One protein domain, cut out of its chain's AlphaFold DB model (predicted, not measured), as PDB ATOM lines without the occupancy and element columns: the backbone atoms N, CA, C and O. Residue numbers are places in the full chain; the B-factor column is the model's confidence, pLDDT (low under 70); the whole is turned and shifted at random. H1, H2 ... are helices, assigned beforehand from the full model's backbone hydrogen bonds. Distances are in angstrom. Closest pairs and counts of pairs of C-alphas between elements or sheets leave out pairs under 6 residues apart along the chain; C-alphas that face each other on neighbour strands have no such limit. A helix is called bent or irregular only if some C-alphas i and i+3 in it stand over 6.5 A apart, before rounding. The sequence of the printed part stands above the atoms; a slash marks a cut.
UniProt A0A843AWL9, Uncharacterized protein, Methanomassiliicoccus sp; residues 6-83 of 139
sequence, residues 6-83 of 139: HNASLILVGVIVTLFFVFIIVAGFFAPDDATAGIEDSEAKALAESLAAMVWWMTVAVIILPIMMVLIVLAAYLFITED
ATOM      1  N   HIS A   6      -6.078  -0.805 -45.000       65.38
ATOM      2  CA  HIS A   6      -5.332  -1.607 -44.035       65.38
ATOM      3  C   HIS A   6      -5.045  -0.829 -42.741       65.38
ATOM      4  O   HIS A   6      -5.253  -1.340 -41.642       65.38
ATOM      5  N   ASN A   7      -4.679   0.448 -42.867       68.19
ATOM      6  CA  ASN A   7      -4.422   1.325 -41.727       68.19
ATOM      7  C   ASN A   7      -5.719   1.664 -40.983       68.19
ATOM      8  O   ASN A   7      -5.729   1.684 -39.758       68.19
ATOM      9  N   ALA A   8      -6.831   1.858 -41.697       68.44
ATOM     10  CA  ALA A   8      -8.144   2.069 -41.089       68.44
ATOM     11  C   ALA A   8      -8.597   0.856 -40.254       68.44
ATOM     12  O   ALA A   8      -9.104   1.022 -39.146       68.44
ATOM     13  N   SER A   9      -8.363  -0.363 -40.755       69.25
ATOM     14  CA  SER A   9      -8.664  -1.604 -40.031       69.25
ATOM     15  C   SER A   9      -7.779  -1.782 -38.791       69.25
ATOM     16  O   SER A   9      -8.293  -2.110 -37.725       69.25
ATOM     17  N   LEU A  10      -6.478  -1.494 -38.885       75.06
ATOM     18  CA  LEU A  10      -5.564  -1.543 -37.737       75.06
ATOM     19  C   LEU A  10      -5.923  -0.522 -36.653       75.06
ATOM     20  O   LEU A  10      -5.914  -0.855 -35.470       75.06
ATOM     21  N   ILE A  11      -6.277   0.702 -37.051       76.62
ATOM     22  CA  ILE A  11      -6.740   1.742 -36.125       76.62
ATOM     23  C   ILE A  11      -8.028   1.293 -35.438       76.62
ATOM     24  O   ILE A  11      -8.145   1.436 -34.226       76.62
ATOM     25  N   LEU A  12      -8.967   0.694 -36.176       73.12
ATOM     26  CA  LEU A  12     -10.205   0.177 -35.601       73.12
ATOM     27  C   LEU A  12      -9.942  -0.920 -34.564       73.12
ATOM     28  O   LEU A  12     -10.481  -0.860 -33.462       73.12
ATOM     29  N   VAL A  13      -9.090  -1.893 -34.893       78.44
ATOM     30  CA  VAL A  13      -8.699  -2.953 -33.954       78.44
ATOM     31  C   VAL A  13      -8.028  -2.346 -32.721       78.44
ATOM     32  O   VAL A  13      -8.382  -2.701 -31.602       78.44
ATOM     33  N   GLY A  14      -7.129  -1.374 -32.902       82.69
ATOM     34  CA  GLY A  14      -6.484  -0.661 -31.799       82.69
ATOM     35  C   GLY A  14      -7.475   0.089 -30.903       82.69
ATOM     36  O   GLY A  14      -7.369   0.018 -29.679       82.69
ATOM     37  N   VAL A  15      -8.474   0.754 -31.487       80.44
ATOM     38  CA  VAL A  15      -9.545   1.440 -30.748       80.44
ATOM     39  C   VAL A  15     -10.376   0.436 -29.952       80.44
ATOM     40  O   VAL A  15     -10.589   0.647 -28.762       80.44
ATOM     41  N   ILE A  16     -10.782  -0.682 -30.557       78.81
ATOM     42  CA  ILE A  16     -11.549  -1.736 -29.876       78.81
ATOM     43  C   ILE A  16     -10.753  -2.316 -28.702       78.81
ATOM     44  O   ILE A  16     -11.284  -2.434 -27.601       78.81
ATOM     45  N   VAL A  17      -9.472  -2.630 -28.910       84.00
ATOM     46  CA  VAL A  17      -8.592  -3.155 -27.857       84.00
ATOM     47  C   VAL A  17      -8.435  -2.140 -26.723       84.00
ATOM     48  O   VAL A  17      -8.561  -2.496 -25.556       84.00
ATOM     49  N   THR A  18      -8.224  -0.864 -27.046       83.06
ATOM     50  CA  THR A  18      -8.086   0.198 -26.037       83.06
ATOM     51  C   THR A  18      -9.368   0.352 -25.218       83.06
ATOM     52  O   THR A  18      -9.320   0.403 -23.993       83.06
ATOM     53  N   LEU A  19     -10.526   0.358 -25.879       78.56
ATOM     54  CA  LEU A  19     -11.830   0.424 -25.221       78.56
ATOM     55  C   LEU A  19     -12.105  -0.803 -24.344       78.56
ATOM     56  O   LEU A  19     -12.679  -0.664 -23.269       78.56
ATOM     57  N   PHE A  20     -11.648  -1.984 -24.758       81.00
ATOM     58  CA  PHE A  20     -11.731  -3.199 -23.954       81.00
ATOM     59  C   PHE A  20     -10.898  -3.099 -22.668       81.00
ATOM     60  O   PHE A  20     -11.381  -3.454 -21.595       81.00
ATOM     61  N   PHE A  21      -9.684  -2.547 -22.735       84.44
ATOM     62  CA  PHE A  21      -8.885  -2.300 -21.530       84.44
ATOM     63  C   PHE A  21      -9.518  -1.251 -20.613       84.44
ATOM     64  O   PHE A  21      -9.549  -1.449 -19.400       84.44
ATOM     65  N   VAL A  22     -10.074  -0.171 -21.171       82.50
ATOM     66  CA  VAL A  22     -10.843   0.814 -20.391       82.50
ATOM     67  C   VAL A  22     -12.026   0.140 -19.696       82.50
ATOM     68  O   VAL A  22     -12.246   0.371 -18.510       82.50
ATOM     69  N   PHE A  23     -12.742  -0.744 -20.394       80.81
ATOM     70  CA  PHE A  23     -13.826  -1.523 -19.807       80.81
ATOM     71  C   PHE A  23     -13.345  -2.408 -18.654       80.81
ATOM     72  O   PHE A  23     -13.977  -2.391 -17.609       80.81
ATOM     73  N   ILE A  24     -12.221  -3.122 -18.791       81.75
ATOM     74  CA  ILE A  24     -11.658  -3.934 -17.695       81.75
ATOM     75  C   ILE A  24     -11.342  -3.069 -16.471       81.75
ATOM     76  O   ILE A  24     -11.660  -3.461 -15.351       81.75
ATOM     77  N   ILE A  25     -10.736  -1.896 -16.671       81.88
ATOM     78  CA  ILE A  25     -10.373  -0.991 -15.572       81.88
ATOM     79  C   ILE A  25     -11.626  -0.506 -14.842       81.88
ATOM     80  O   ILE A  25     -11.679  -0.548 -13.615       81.88
ATOM     81  N   VAL A  26     -12.652  -0.082 -15.585       74.62
ATOM     82  CA  VAL A  26     -13.920   0.356 -14.990       74.62
ATOM     83  C   VAL A  26     -14.631  -0.817 -14.321       74.62
ATOM     84  O   VAL A  26     -15.090  -0.682 -13.191       74.62
ATOM     85  N   ALA A  27     -14.680  -1.977 -14.969       71.75
ATOM     86  CA  ALA A  27     -15.313  -3.159 -14.416       71.75
ATOM     87  C   ALA A  27     -14.662  -3.579 -13.092       71.75
ATOM     88  O   ALA A  27     -15.371  -3.896 -12.148       71.75
ATOM     89  N   GLY A  28     -13.332  -3.514 -12.989       73.06
ATOM     90  CA  GLY A  28     -12.621  -3.789 -11.740       73.06
ATOM     91  C   GLY A  28     -12.865  -2.751 -10.639       73.06
ATOM     92  O   GLY A  28     -12.842  -3.108  -9.468       73.06
ATOM     93  N   PHE A  29     -13.114  -1.486 -10.990       71.44
ATOM     94  CA  PHE A  29     -13.365  -0.413 -10.017       71.44
ATOM     95  C   PHE A  29     -14.810  -0.343  -9.522       71.44
ATOM     96  O   PHE A  29     -15.052   0.085  -8.398       71.44
ATOM     97  N   PHE A  30     -15.764  -0.700 -10.378       66.38
ATOM     98  CA  PHE A  30     -17.192  -0.565 -10.100       66.38
ATOM     99  C   PHE A  30     -17.883  -1.900  -9.834       66.38
ATOM    100  O   PHE A  30     -19.094  -1.895  -9.615       66.38
ATOM    101  N   ALA A  31     -17.154  -3.026  -9.891       67.12
ATOM    102  CA  ALA A  31     -17.716  -4.332  -9.577       67.12
ATOM    103  C   ALA A  31     -18.414  -4.236  -8.217       67.12
ATOM    104  O   ALA A  31     -17.801  -3.727  -7.274       67.12
ATOM    105  N   PRO A  32     -19.693  -4.644  -8.120       63.00
ATOM    106  CA  PRO A  32     -20.399  -4.606  -6.854       63.00
ATOM    107  C   PRO A  32     -19.625  -5.477  -5.866       63.00
ATOM    108  O   PRO A  32     -19.516  -6.686  -6.055       63.00
ATOM    109  N   ASP A  33     -19.017  -4.829  -4.877       66.50
ATOM    110  CA  ASP A  33     -18.326  -5.493  -3.782       66.50
ATOM    111  C   ASP A  33     -19.372  -6.034  -2.801       66.50
ATOM    112  O   ASP A  33     -20.431  -5.423  -2.609       66.50
ATOM    113  N   ASP A  34     -19.070  -7.154  -2.146       63.62
ATOM    114  CA  ASP A  34     -19.973  -7.885  -1.243       63.62
ATOM    115  C   ASP A  34     -20.164  -7.165   0.112       63.62
ATOM    116  O   ASP A  34     -20.381  -7.777   1.161       63.62
ATOM    117  N   ALA A  35     -20.114  -5.831   0.123       59.06
ATOM    118  CA  ALA A  35     -20.257  -4.991   1.311       59.06
ATOM    119  C   ALA A  35     -21.634  -5.125   2.003       59.06
ATOM    120  O   ALA A  35     -21.853  -4.557   3.072       59.06
ATOM    121  N   THR A  36     -22.558  -5.913   1.443       59.47
ATOM    122  CA  THR A  36     -23.826  -6.304   2.079       59.47
ATOM    123  C   THR A  36     -23.669  -7.418   3.119       59.47
ATOM    124  O   THR A  36     -24.636  -7.745   3.807       59.47
ATOM    125  N   ALA A  37     -22.465  -7.977   3.297       58.72
ATOM    126  CA  ALA A  37     -22.184  -9.040   4.264       58.72
ATOM    127  C   ALA A  37     -22.508  -8.675   5.732       58.72
ATOM    128  O   ALA A  37     -22.686  -9.575   6.549       58.72
ATOM    129  N   GLY A  38     -22.607  -7.382   6.068       63.75
ATOM    130  CA  GLY A  38     -22.952  -6.895   7.411       63.75
ATOM    131  C   GLY A  38     -24.436  -6.586   7.650       63.75
ATOM    132  O   GLY A  38     -24.777  -6.108   8.730       63.75
ATOM    133  N   ILE A  39     -25.318  -6.797   6.666       68.62
ATOM    134  CA  ILE A  39     -26.751  -6.492   6.788       68.62
ATOM    135  C   ILE A  39     -27.493  -7.766   7.216       68.62
ATOM    136  O   ILE A  39     -27.686  -8.675   6.410       68.62
ATOM    137  N   GLU A  40     -27.891  -7.839   8.491       73.56
ATOM    138  CA  GLU A  40     -28.636  -8.981   9.059       73.56
ATOM    139  C   GLU A  40     -30.117  -9.002   8.642       73.56
ATOM    140  O   GLU A  40     -30.746 -10.060   8.645       73.56
ATOM    141  N   ASP A  41     -30.668  -7.849   8.252       80.94
ATOM    142  CA  ASP A  41     -32.051  -7.730   7.793       80.94
ATOM    143  C   ASP A  41     -32.200  -8.126   6.313       80.94
ATOM    144  O   ASP A  41     -31.575  -7.547   5.417       80.94
ATOM    145  N   SER A  42     -33.047  -9.123   6.042       78.69
ATOM    146  CA  SER A  42     -33.189  -9.721   4.709       78.69
ATOM    147  C   SER A  42     -33.817  -8.780   3.683       78.69
ATOM    148  O   SER A  42     -33.478  -8.853   2.501       78.69
ATOM    149  N   GLU A  43     -34.716  -7.890   4.116       80.88
ATOM    150  CA  GLU A  43     -35.355  -6.922   3.219       80.88
ATOM    151  C   GLU A  43     -34.380  -5.805   2.831       80.88
ATOM    152  O   GLU A  43     -34.219  -5.503   1.642       80.88
ATOM    153  N   ALA A  44     -33.655  -5.245   3.806       76.81
ATOM    154  CA  ALA A  44     -32.615  -4.254   3.550       76.81
ATOM    155  C   ALA A  44     -31.486  -4.797   2.656       76.81
ATOM    156  O   ALA A  44     -30.992  -4.081   1.779       76.81
ATOM    157  N   LYS A  45     -31.106  -6.071   2.824       80.69
ATOM    158  CA  LYS A  45     -30.091  -6.723   1.988       80.69
ATOM    159  C   LYS A  45     -30.539  -6.863   0.530       80.69
ATOM    160  O   LYS A  45     -29.787  -6.492  -0.369       80.69
ATOM    161  N   ALA A  46     -31.770  -7.320   0.296       81.75
ATOM    162  CA  ALA A  46     -32.317  -7.456  -1.056       81.75
ATOM    163  C   ALA A  46     -32.406  -6.101  -1.782       81.75
ATOM    164  O   ALA A  46     -32.089  -5.996  -2.970       81.75
ATOM    165  N   LEU A  47     -32.782  -5.038  -1.062       82.38
ATOM    166  CA  LEU A  47     -32.785  -3.677  -1.600       82.38
ATOM    167  C   LEU A  47     -31.371  -3.210  -1.964       82.38
ATOM    168  O   LEU A  47     -31.165  -2.728  -3.078       82.38
ATOM    169  N   ALA A  48     -30.392  -3.395  -1.077       80.44
ATOM    170  CA  ALA A  48     -29.005  -3.003  -1.320       80.44
ATOM    171  C   ALA A  48     -28.388  -3.728  -2.532       80.44
ATOM    172  O   ALA A  48     -27.770  -3.082  -3.378       80.44
ATOM    173  N   GLU A  49     -28.617  -5.037  -2.670       82.81
ATOM    174  CA  GLU A  49     -28.164  -5.824  -3.826       82.81
ATOM    175  C   GLU A  49     -28.816  -5.349  -5.132       82.81
ATOM    176  O   GLU A  49     -28.139  -5.205  -6.152       82.81
ATOM    177  N   SER A  50     -30.115  -5.033  -5.102       83.75
ATOM    178  CA  SER A  50     -30.823  -4.525  -6.284       83.75
ATOM    179  C   SER A  50     -30.304  -3.154  -6.738       83.75
ATOM    180  O   SER A  50     -30.134  -2.921  -7.937       83.75
ATOM    181  N   LEU A  51     -29.980  -2.264  -5.792       81.88
ATOM    182  CA  LEU A  51     -29.396  -0.954  -6.077       81.88
ATOM    183  C   LEU A  51     -27.974  -1.091  -6.624       81.88
ATOM    184  O   LEU A  51     -27.640  -0.437  -7.610       81.88
ATOM    185  N   ALA A  52     -27.157  -1.971  -6.040       81.62
ATOM    186  CA  ALA A  52     -25.809  -2.251  -6.525       81.62
ATOM    187  C   ALA A  52     -25.836  -2.807  -7.958       81.62
ATOM    188  O   ALA A  52     -25.118  -2.316  -8.831       81.62
ATOM    189  N   ALA A  53     -26.732  -3.758  -8.239       82.44
ATOM    190  CA  ALA A  53     -26.927  -4.298  -9.580       82.44
ATOM    191  C   ALA A  53     -27.397  -3.221 -10.572       82.44
ATOM    192  O   ALA A  53     -26.892  -3.145 -11.692       82.44
ATOM    193  N   MET A  54     -28.331  -2.355 -10.173       84.00
ATOM    194  CA  MET A  54     -28.813  -1.260 -11.017       84.00
ATOM    195  C   MET A  54     -27.699  -0.255 -11.344       84.00
ATOM    196  O   MET A  54     -27.529   0.116 -12.507       84.00
ATOM    197  N   VAL A  55     -26.922   0.165 -10.342       82.94
ATOM    198  CA  VAL A  55     -25.785   1.085 -10.513       82.94
ATOM    199  C   VAL A  55     -24.710   0.463 -11.402       82.94
ATOM    200  O   VAL A  55     -24.168   1.143 -12.279       82.94
ATOM    201  N   TRP A  56     -24.452  -0.835 -11.243       81.81
ATOM    202  CA  TRP A  56     -23.536  -1.579 -12.099       81.81
ATOM    203  C   TRP A  56     -23.985  -1.558 -13.561       81.81
ATOM    204  O   TRP A  56     -23.243  -1.093 -14.428       81.81
ATOM    205  N   TRP A  57     -25.220  -1.977 -13.848       82.44
ATOM    206  CA  TRP A  57     -25.739  -2.004 -15.218       82.44
ATOM    207  C   TRP A  57     -25.827  -0.611 -15.848       82.44
ATOM    208  O   TRP A  57     -25.555  -0.473 -17.040       82.44
ATOM    209  N   MET A  58     -26.128   0.428 -15.065       83.00
ATOM    210  CA  MET A  58     -26.089   1.821 -15.526       83.00
ATOM    211  C   MET A  58     -24.672   2.260 -15.904       83.00
ATOM    212  O   MET A  58     -24.474   2.839 -16.971       83.00
ATOM    213  N   THR A  59     -23.677   1.949 -15.071       81.44
ATOM    214  CA  THR A  59     -22.264   2.266 -15.340       81.44
ATOM    215  C   THR A  59     -21.774   1.555 -16.599       81.44
ATOM    216  O   THR A  59     -21.191   2.174 -17.492       81.44
ATOM    217  N   VAL A  60     -22.087   0.263 -16.716       81.88
ATOM    218  CA  VAL A  60     -21.786  -0.551 -17.894       81.88
ATOM    219  C   VAL A  60     -22.457   0.033 -19.140       81.88
ATOM    220  O   VAL A  60     -21.794   0.208 -20.161       81.88
ATOM    221  N   ALA A  61     -23.737   0.407 -19.064       83.75
ATOM    222  CA  ALA A  61     -24.464   1.003 -20.181       83.75
ATOM    223  C   ALA A  61     -23.861   2.344 -20.620       83.75
ATOM    224  O   ALA A  61     -23.665   2.550 -21.812       83.75
ATOM    225  N   VAL A  62     -23.504   3.235 -19.689       82.38
ATOM    226  CA  VAL A  62     -22.899   4.546 -20.004       82.38
ATOM    227  C   VAL A  62     -21.578   4.409 -20.761       82.38
ATOM    228  O   VAL A  62     -21.258   5.265 -21.582       82.38
ATOM    229  N   ILE A  63     -20.822   3.337 -20.528       79.06
ATOM    230  CA  ILE A  63     -19.528   3.108 -21.181       79.06
ATOM    231  C   ILE A  63     -19.692   2.330 -22.484       79.06
ATOM    232  O   ILE A  63     -19.098   2.691 -23.498       79.06
ATOM    233  N   ILE A  64     -20.517   1.283 -22.489       80.25
ATOM    234  CA  ILE A  64     -20.726   0.437 -23.669       80.25
ATOM    235  C   ILE A  64     -21.545   1.166 -24.739       80.25
ATOM    236  O   ILE A  64     -21.260   1.022 -25.926       80.25
ATOM    237  N   LEU A  65     -22.538   1.975 -24.365       82.56
ATOM    238  CA  LEU A  65     -23.413   2.672 -25.311       82.56
ATOM    239  C   LEU A  65     -22.666   3.601 -26.286       82.56
ATOM    240  O   LEU A  65     -22.892   3.460 -27.489       82.56
ATOM    241  N   PRO A  66     -21.757   4.502 -25.862       79.56
ATOM    242  CA  PRO A  66     -21.001   5.328 -26.801       79.56
ATOM    243  C   PRO A  66     -20.074   4.492 -27.690       79.56
ATOM    244  O   PRO A  66     -19.938   4.795 -28.874       79.56
ATOM    245  N   ILE A  67     -19.496   3.405 -27.166       80.06
ATOM    246  CA  ILE A  67     -18.684   2.465 -27.953       80.06
ATOM    247  C   ILE A  67     -19.531   1.835 -29.059       80.06
ATOM    248  O   ILE A  67     -19.157   1.872 -30.231       80.06
ATOM    249  N   MET A  68     -20.702   1.311 -28.700       80.06
ATOM    250  CA  MET A  68     -21.657   0.742 -29.646       80.06
ATOM    251  C   MET A  68     -22.100   1.777 -30.678       80.06
ATOM    252  O   MET A  68     -22.187   1.452 -31.857       80.06
ATOM    253  N   MET A  69     -22.313   3.033 -30.277       83.12
ATOM    254  CA  MET A  69     -22.674   4.106 -31.202       83.12
ATOM    255  C   MET A  69     -21.575   4.358 -32.242       83.12
ATOM    256  O   MET A  69     -21.866   4.448 -33.434       83.12
ATOM    257  N   VAL A  70     -20.310   4.414 -31.811       80.88
ATOM    258  CA  VAL A  70     -19.156   4.550 -32.716       80.88
ATOM    259  C   VAL A  70     -19.066   3.351 -33.659       80.88
ATOM    260  O   VAL A  70     -18.893   3.539 -34.862       80.88
ATOM    261  N   LEU A  71     -19.239   2.130 -33.147       79.56
ATOM    262  CA  LEU A  71     -19.225   0.914 -33.962       79.56
ATOM    263  C   LEU A  71     -20.361   0.890 -34.988       79.56
ATOM    264  O   LEU A  71     -20.122   0.514 -36.128       79.56
ATOM    265  N   ILE A  72     -21.569   1.326 -34.623       84.56
ATOM    266  CA  ILE A  72     -22.717   1.401 -35.537       84.56
ATOM    267  C   ILE A  72     -22.463   2.428 -36.639       84.56
ATOM    268  O   ILE A  72     -22.676   2.123 -37.810       84.56
ATOM    269  N   VAL A  73     -21.974   3.624 -36.296       84.00
ATOM    270  CA  VAL A  73     -21.623   4.654 -37.290       84.00
ATOM    271  C   VAL A  73     -20.551   4.134 -38.241       84.00
ATOM    272  O   VAL A  73     -20.640   4.333 -39.451       84.00
ATOM    273  N   LEU A  74     -19.553   3.432 -37.711       76.44
ATOM    274  CA  LEU A  74     -18.472   2.879 -38.509       76.44
ATOM    275  C   LEU A  74     -18.934   1.707 -39.385       76.44
ATOM    276  O   LEU A  74     -18.543   1.628 -40.545       76.44
ATOM    277  N   ALA A  75     -19.806   0.840 -38.870       78.44
ATOM    278  CA  ALA A  75     -20.429  -0.236 -39.630       78.44
ATOM    279  C   ALA A  75     -21.315   0.320 -40.751       78.44
ATOM    280  O   ALA A  75     -21.223  -0.147 -41.879       78.44
ATOM    281  N   ALA A  76     -22.109   1.358 -40.477       83.25
ATOM    282  CA  ALA A  76     -22.906   2.048 -41.488       83.25
ATOM    283  C   ALA A  76     -22.015   2.718 -42.545       83.25
ATOM    284  O   ALA A  76     -22.283   2.609 -43.739       83.25
ATOM    285  N   TYR A  77     -20.923   3.363 -42.126       78.56
ATOM    286  CA  TYR A  77     -19.939   3.948 -43.036       78.56
ATOM    287  C   TYR A  77     -19.294   2.890 -43.936       78.56
ATOM    288  O   TYR A  77     -19.203   3.088 -45.149       78.56
ATOM    289  N   LEU A  78     -18.875   1.757 -43.366       71.94
ATOM    290  CA  LEU A  78     -18.349   0.630 -44.131       71.94
ATOM    291  C   LEU A  78     -19.408   0.089 -45.086       71.94
ATOM    292  O   LEU A  78     -19.132   0.004 -46.269       71.94
ATOM    293  N   PHE A  79     -20.631  -0.159 -44.629       74.19
ATOM    294  CA  PHE A  79     -21.710  -0.681 -45.468       74.19
ATOM    295  C   PHE A  79     -22.013   0.228 -46.671       74.19
ATOM    296  O   PHE A  79     -22.087  -0.241 -47.802       74.19
ATOM    297  N   ILE A  80     -22.094   1.546 -46.457       77.56
ATOM    298  CA  ILE A  80     -22.322   2.535 -47.526       77.56
ATOM    299  C   ILE A  80     -21.124   2.617 -48.486       77.56
ATOM    300  O   ILE A  80     -21.290   2.811 -49.689       77.56
ATOM    301  N   THR A  81     -19.894   2.486 -47.981       68.31
ATOM    302  CA  THR A  81     -18.678   2.537 -48.816       68.31
ATOM    303  C   THR A  81     -18.320   1.192 -49.461       68.31
ATOM    304  O   THR A  81     -17.541   1.157 -50.420       68.31
ATOM    305  N   GLU A  82     -18.903   0.093 -48.982       58.28
ATOM    306  CA  GLU A  82     -18.743  -1.279 -49.464       58.28
ATOM    307  C   GLU A  82     -19.827  -1.725 -50.451       58.28
ATOM    308  O   GLU A  82     -19.787  -2.866 -50.890       58.28
ATOM    309  N   ASP A  83     -20.676  -0.836 -50.977       51.25
ATOM    310  CA  ASP A  83     -21.542  -1.137 -52.142       51.25
ATOM    311  C   ASP A  83     -20.743  -1.432 -53.448       51.25
ATOM    312  O   ASP A  83     -21.283  -1.614 -54.537       51.25
TER     313      ASP A  83
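Overview. This is residues 6 to 83 of the 139 residues of an uncharacterized protein of Methanomassiliicoccus sp (UniProt A0A843AWL9). Long helix H3 and shorter H1 lie side by side, running opposite ways as a rod, loosely joined; short H2 lies beyond one end of H1, alongside the first part of H3. At the far end residues 6 to 11 and 75 to 83 stick out. The printed part has 78 residues with three named helices, H1, H2, H3, and no named strand: all helix. It is extended, radius of gyration of the C-alphas 18.7 A, spanning 61 by 21 by 11 A.

Along the chain. H3, residues 42 to 81, is 56.8 A long, ending at C-alpha 81 (-18.678, 2.537, -48.816), with a kink of 31 degrees near residue 65. H1, residues 6 to 30, is 36.0 A long from C-alpha 6 (-5.332, -1.607, -44.035). H2, residues 35 to 38, is only just irregular: C-alphas 35 and 38 are 6.9 A apart.

Arrangement. H3, with residues 56 to 67 alone, touches residues 19 to 30 of H1 at a shallow tilt of 7 degrees, opposite ways; the closest C-alphas, of Phe 30 and Trp 56, are 6.7 A apart. H3, with residues 45 to 49 alone, only just touches H2, with 3 pairs of C-alphas within 8 A; the closest, of Thr 36 and Lys 45, are 6.3 A apart. H1 and H2 are apart. Every O i to N i+4 pair is within hydrogen-bond range in H1, 34 of 36 in H3; H2 is too short for one.

Size, cuts and confidence. The C-alphas farthest apart, of Glu 40 and Asp 83, are 62.1 A apart. The printed part has no cut, and both links are tight. Mean pLDDT of the printed part is 76.5; residues 6 to 9, 30 to 39 and 81 to 83 are under 70.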